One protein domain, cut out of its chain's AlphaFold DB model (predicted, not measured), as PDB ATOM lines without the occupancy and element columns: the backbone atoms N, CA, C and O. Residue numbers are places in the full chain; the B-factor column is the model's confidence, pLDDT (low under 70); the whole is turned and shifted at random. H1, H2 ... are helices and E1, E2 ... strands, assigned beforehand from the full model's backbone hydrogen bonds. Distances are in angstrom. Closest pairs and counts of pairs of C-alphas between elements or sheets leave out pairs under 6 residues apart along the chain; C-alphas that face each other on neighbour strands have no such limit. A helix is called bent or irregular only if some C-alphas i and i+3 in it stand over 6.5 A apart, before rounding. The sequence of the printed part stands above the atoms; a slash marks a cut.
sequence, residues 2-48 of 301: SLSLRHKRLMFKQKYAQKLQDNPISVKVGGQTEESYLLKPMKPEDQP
ATOM      1  N   SER A   2      26.567  13.880 370.060       66.25
ATOM      2  CA  SER A   2      27.923  13.449 369.673       66.25
ATOM      3  C   SER A   2      28.314  13.976 368.285       66.25
ATOM      4  O   SER A   2      27.441  14.186 367.447       66.25
ATOM      5  N   LEU A   3      29.615  14.106 368.000       75.62
ATOM      6  CA  LEU A   3      30.130  14.500 366.677       75.62
ATOM      7  C   LEU A   3      29.578  13.630 365.533       75.62
ATOM      8  O   LEU A   3      29.595  12.398 365.621       75.62
ATOM      9  N   SER A   4      29.185  14.267 364.422       82.81
ATOM     10  CA  SER A   4      28.778  13.575 363.192       82.81
ATOM     11  C   SER A   4      29.944  12.797 362.563       82.81
ATOM     12  O   SER A   4      31.119  13.128 362.755       82.81
ATOM     13  N   LEU A   5      29.644  11.781 361.743       83.38
ATOM     14  CA  LEU A   5      30.670  11.041 360.987       83.38
ATOM     15  C   LEU A   5      31.504  11.958 360.078       83.38
ATOM     16  O   LEU A   5      32.690  11.703 359.862       83.38
ATOM     17  N   ARG A   6      30.905  13.043 359.572       85.25
ATOM     18  CA  ARG A   6      31.598  14.055 358.769       85.25
ATOM     19  C   ARG A   6      32.637  14.805 359.602       85.25
ATOM     20  O   ARG A   6      33.777  14.908 359.161       85.25
ATOM     21  N   HIS A   7      32.280  15.244 360.811       86.38
ATOM     22  CA  HIS A   7      33.217  15.900 361.731       86.38
ATOM     23  C   HIS A   7      34.371  14.970 362.117       86.38
ATOM     24  O   HIS A   7      35.531  15.353 362.000       86.38
ATOM     25  N   LYS A   8      34.080  13.705 362.450       84.25
ATOM     26  CA  LYS A   8      35.122  12.708 362.758       84.25
ATOM     27  C   LYS A   8      36.086  12.494 361.581       84.25
ATOM     28  O   LYS A   8      37.294  12.437 361.777       84.25
ATOM     29  N   ARG A   9      35.577  12.417 360.344       85.88
ATOM     30  CA  ARG A   9      36.422  12.285 359.139       85.88
ATOM     31  C   ARG A   9      37.321  13.497 358.906       85.88
ATOM     32  O   ARG A   9      38.424  13.304 358.411       85.88
ATOM     33  N   LEU A  10      36.859  14.707 359.224       87.69
ATOM     34  CA  LEU A  10      37.666  15.925 359.103       87.69
ATOM     35  C   LEU A  10      38.812  15.945 360.117       87.69
ATOM     36  O   LEU A  10      39.918  16.317 359.752       87.69
ATOM     37  N   MET A  11      38.565  15.483 361.346       88.06
ATOM     38  CA  MET A  11      39.595  15.424 362.387       88.06
ATOM     39  C   MET A  11      40.667  14.364 362.104       88.06
ATOM     40  O   MET A  11      41.848  14.658 362.232       88.06
ATOM     41  N   PHE A  12      40.272  13.146 361.710       87.94
ATOM     42  CA  PHE A  12      41.190  11.994 361.658       87.94
ATOM     43  C   PHE A  12      41.827  11.706 360.290       87.94
ATOM     44  O   PHE A  12      42.703  10.848 360.198       87.94
ATOM     45  N   LYS A  13      41.403  12.359 359.197       88.25
ATOM     46  CA  LYS A  13      42.037  12.161 357.880       88.25
ATOM     47  C   LYS A  13      43.082  13.237 357.616       88.25
ATOM     48  O   LYS A  13      42.732  14.399 357.434       88.25
ATOM     49  N   GLN A  14      44.337  12.821 357.449       85.56
ATOM     50  CA  GLN A  14      45.480  13.713 357.208       85.56
ATOM     51  C   GLN A  14      45.266  14.676 356.029       85.56
ATOM     52  O   GLN A  14      45.606  15.849 356.127       85.56
ATOM     53  N   LYS A  15      44.594  14.231 354.956       89.56
ATOM     54  CA  LYS A  15      44.264  15.088 353.800       89.56
ATOM     55  C   LYS A  15      43.373  16.298 354.116       89.56
ATOM     56  O   LYS A  15      43.264  17.195 353.291       89.56
ATOM     57  N   TYR A  16      42.686  16.304 355.259       86.62
ATOM     58  CA  TYR A  16      41.861  17.426 355.713       86.62
ATOM     59  C   TYR A  16      42.520  18.229 356.842       86.62
ATOM     60  O   TYR A  16      41.923  19.203 357.291       86.62
ATOM     61  N   ALA A  17      43.730  17.859 357.277       85.31
ATOM     62  CA  ALA A  17      44.398  18.491 358.410       85.31
ATOM     63  C   ALA A  17      44.677  19.977 358.156       85.31
ATOM     64  O   ALA A  17      44.243  20.805 358.950       85.31
ATOM     65  N   GLN A  18      45.301  20.310 357.018       86.00
ATOM     66  CA  GLN A  18      45.585  21.702 356.647       86.00
ATOM     67  C   GLN A  18      44.293  22.518 356.537       86.00
ATOM     68  O   GLN A  18      44.147  23.556 357.164       86.00
ATOM     69  N   LYS A  19      43.280  21.970 355.853       85.69
ATOM     70  CA  LYS A  19      41.977  22.629 355.697       85.69
ATOM     71  C   LYS A  19      41.305  22.952 357.036       85.69
ATOM     72  O   LYS A  19      40.641  23.979 357.142       85.69
ATOM     73  N   LEU A  20      41.434  22.068 358.025       88.12
ATOM     74  CA  LEU A  20      40.849  22.256 359.351       88.12
ATOM     75  C   LEU A  20      41.660  23.236 360.218       88.12
ATOM     76  O   LEU A  20      41.078  23.880 361.082       88.12
ATOM     77  N   GLN A  21      42.972  23.360 359.985       86.44
ATOM     78  CA  GLN A  21      43.806  24.397 360.605       86.44
ATOM     79  C   GLN A  21      43.491  25.779 360.032       86.44
ATOM     80  O   GLN A  21      43.281  26.713 360.799       86.44
ATOM     81  N   ASP A  22      43.390  25.882 358.705       86.25
ATOM     82  CA  ASP A  22      43.105  27.143 358.018       86.25
ATOM     83  C   ASP A  22      41.669  27.625 358.287       86.25
ATOM     84  O   ASP A  22      41.412  28.823 358.349       86.25
ATOM     85  N   ASN A  23      40.720  26.694 358.448       86.00
ATOM     86  CA  ASN A  23      39.307  26.989 358.702       86.00
ATOM     87  C   ASN A  23      38.767  26.146 359.873       86.00
ATOM     88  O   ASN A  23      38.150  25.093 359.646       86.00
ATOM     89  N   PRO A  24      38.976  26.589 361.127       84.31
ATOM     90  CA  PRO A  24      38.510  25.878 362.312       84.31
ATOM     91  C   PRO A  24      36.985  25.769 362.343       84.31
ATOM     92  O   PRO A  24      36.263  26.756 362.208       84.31
ATOM     93  N   ILE A  25      36.477  24.559 362.565       85.00
ATOM     94  CA  ILE A  25      35.038  24.309 362.698       85.00
ATOM     95  C   ILE A  25      34.693  24.277 364.182       85.00
ATOM     96  O   ILE A  25      35.247  23.466 364.923       85.00
ATOM     97  N   SER A  26      33.749  25.119 364.601       84.75
ATOM     98  CA  SER A  26      33.183  25.076 365.949       84.75
ATOM     99  C   SER A  26      31.990  24.123 366.005       84.75
ATOM    100  O   SER A  26      31.126  24.128 365.125       84.75
ATOM    101  N   VAL A  27      31.940  23.291 367.037       82.44
ATOM    102  CA  VAL A  27      30.842  22.368 367.318       82.44
ATOM    103  C   VAL A  27      30.379  22.556 368.753       82.44
ATOM    104  O   VAL A  27      31.185  22.593 369.676       82.44
ATOM    105  N   LYS A  28      29.067  22.629 368.959       79.25
ATOM    106  CA  LYS A  28      28.499  22.629 370.308       79.25
ATOM    107  C   LYS A  28      28.434  21.195 370.829       79.25
ATOM    108  O   LYS A  28      27.839  20.327 370.180       79.25
ATOM    109  N   VAL A  29      29.054  20.934 371.977       68.88
ATOM    110  CA  VAL A  29      29.025  19.623 372.639       68.88
ATOM    111  C   VAL A  29      28.519  19.823 374.060       68.88
ATOM    112  O   VAL A  29      29.197  20.402 374.888       68.88
ATOM    113  N   GLY A  30      27.317  19.336 374.347       60.59
ATOM    114  CA  GLY A  30      26.714  19.476 375.671       60.59
ATOM    115  C   GLY A  30      25.199  19.535 375.570       60.59
ATOM    116  O   GLY A  30      24.664  19.885 374.522       60.59
ATOM    117  N   GLY A  31      24.509  19.071 376.612       58.41
ATOM    118  CA  GLY A  31      23.053  19.196 376.731       58.41
ATOM    119  C   GLY A  31      22.638  20.397 377.583       58.41
ATOM    120  O   GLY A  31      21.744  21.126 377.185       58.41
ATOM    121  N   GLN A  32      23.289  20.596 378.738       46.72
ATOM    122  CA  GLN A  32      22.908  21.615 379.732       46.72
ATOM    123  C   GLN A  32      23.801  22.867 379.722       46.72
ATOM    124  O   GLN A  32      23.323  23.947 380.049       46.72
ATOM    125  N   THR A  33      25.059  22.756 379.294       54.88
ATOM    126  CA  THR A  33      25.947  23.889 379.005       54.88
ATOM    127  C   THR A  33      26.344  23.813 377.534       54.88
ATOM    128  O   THR A  33      26.909  22.817 377.080       54.88
ATOM    129  N   GLU A  34      25.982  24.826 376.742       57.03
ATOM    130  CA  GLU A  34      26.378  24.916 375.333       57.03
ATOM    131  C   GLU A  34      27.850  25.334 375.213       57.03
ATOM    132  O   GLU A  34      28.181  26.444 374.797       57.03
ATOM    133  N   GLU A  35      28.761  24.440 375.577       67.44
ATOM    134  CA  GLU A  35      30.178  24.667 375.330       67.44
ATOM    135  C   GLU A  35      30.488  24.446 373.843       67.44
ATOM    136  O   GLU A  35      30.131  23.429 373.233       67.44
ATOM    137  N   SER A  36      31.119  25.453 373.236       77.50
ATOM    138  CA  SER A  36      31.554  25.430 371.841       77.50
ATOM    139  C   SER A  36      33.009  24.980 371.767       77.50
ATOM    140  O   SER A  36      33.891  25.604 372.352       77.50
ATOM    141  N   TYR A  37      33.265  23.910 371.023       81.81
ATOM    142  CA  TYR A  37      34.581  23.302 370.874       81.81
ATOM    143  C   TYR A  37      35.089  23.467 369.448       81.81
ATOM    144  O   TYR A  37      34.370  23.195 368.488       81.81
ATOM    145  N   LEU A  38      36.355  23.848 369.302       86.19
ATOM    146  CA  LEU A  38      37.017  23.891 368.001       86.19
ATOM    147  C   LEU A  38      37.561  22.510 367.638       86.19
ATOM    148  O   LEU A  38      38.364  21.927 368.372       86.19
ATOM    149  N   LEU A  39      37.142  22.000 366.482       87.00
ATOM    150  CA  LEU A  39      37.697  20.781 365.912       87.00
ATOM    151  C   LEU A  39      39.159  21.015 365.521       87.00
ATOM    152  O   LEU A  39      39.479  21.984 364.838       87.00
ATOM    153  N   LYS A  40      40.031  20.088 365.914       87.00
ATOM    154  CA  LYS A  40      41.451  20.082 365.548       87.00
ATOM    155  C   LYS A  40      41.792  18.795 364.797       87.00
ATOM    156  O   LYS A  40      41.146  17.772 365.046       87.00
ATOM    157  N   PRO A  41      42.782  18.817 363.888       87.75
ATOM    158  CA  PRO A  41      43.338  17.587 363.344       87.75
ATOM    159  C   PRO A  41      43.854  16.711 364.486       87.75
ATOM    160  O   PRO A  41      44.513  17.210 365.396       87.75
ATOM    161  N   MET A  42      43.540  15.423 364.443       86.75
ATOM    162  CA  MET A  42      43.980  14.443 365.430       86.75
ATOM    163  C   MET A  42      44.454  13.187 364.717       86.75
ATOM    164  O   MET A  42      43.871  12.764 363.715       86.75
ATOM    165  N   LYS A  43      45.473  12.545 365.267       86.12
ATOM    166  CA  LYS A  43      45.867  11.197 364.881       86.12
ATOM    167  C   LYS A  43      45.137  10.171 365.750       86.12
ATOM    168  O   LYS A  43      44.741  10.477 366.875       86.12
ATOM    169  N   PRO A  44      44.936   8.934 365.264       79.44
ATOM    170  CA  PRO A  44      44.382   7.864 366.090       79.44
ATOM    171  C   PRO A  44      45.190   7.604 367.372       79.44
ATOM    172  O   PRO A  44      44.590   7.297 368.398       79.44
ATOM    173  N   GLU A  45      46.517   7.770 367.324       81.56
ATOM    174  CA  GLU A  45      47.423   7.625 368.475       81.56
ATOM    175  C   GLU A  45      47.279   8.725 369.539       81.56
ATOM    176  O   GLU A  45      47.597   8.480 370.697       81.56
ATOM    177  N   ASP A  46      46.718   9.890 369.192       82.88
ATOM    178  CA  ASP A  46      46.489  10.992 370.141       82.88
ATOM    179  C   ASP A  46      45.304  10.711 371.088       82.88
ATOM    180  O   ASP A  46      44.975  11.513 371.965       82.88
ATOM    181  N   GLN A  47      44.595   9.597 370.888       81.19
ATOM    182  CA  GLN A  47      43.461   9.230 371.724       81.19
ATOM    183  C   GLN A  47      43.947   8.684 373.076       81.19
ATOM    184  O   GLN A  47      44.765   7.766 373.090       81.19
ATOM    185  N   PRO A  48      43.382   9.153 374.208       82.44
ATOM    186  CA  PRO A  48      43.760   8.667 375.531       82.44
ATOM    187  C   PRO A  48      43.656   7.143 375.637       82.44
ATOM    188  O   PRO A  48      42.652   6.541 375.233       82.44
TER     189      PRO A  48
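This is residues 2 to 48 of the 301 residues of an uncharacterized protein of Coccidioides immitis RMSCC 3703 (UniProt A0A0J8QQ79). Two short helices, H1 and H2, meet as an L at one end, and the hairpin of E1 and E2 reaches to the other; residues 39 to 48 form a tail without a named element. The 47 printed residues run H1, H2, E1, E2, mixed in class, with one antiparallel sheet, E1 - E2. The whole is only just compact, close to loose, with a radius of gyration of the C-alphas of 11.2 A and spans of 34 by 25 by 16 A.

Begin with H1, residues 5 to 12, and H2, residues 14 to 22: they touch only at the corner by their link, about perpendicular at 89 degrees, closest at C-alphas 10 and 16, 5.6 A. Every O i to N i+4 pair is within hydrogen-bond range in H1, 3 of 5 in H2. H2 is irregular: C-alphas 15 and 18 are 7.3 A apart. Next find the hairpin of E1, residues 26 to 29, and E2, residues 35 to 38, antiparallel at 140 degrees, with N 27 and O 37 2.8 A apart, within hydrogen-bond range. H1 is apart from both strands.

Find C-alpha 5 at (30.670, 11.041, 360.987); H1 runs 10.6 A. H2 runs 13.7 A, E1 9.6 A, and E2 10.1 A to C-alpha 38 at (37.017, 23.891, 368.001).

The farthest C-alphas, Lys 15 and Gln 32, are 34.2 A apart. The printed part has no cut, and the three links are tight. Confidence is low, under 70, at residue 2 and residues 29 to 35.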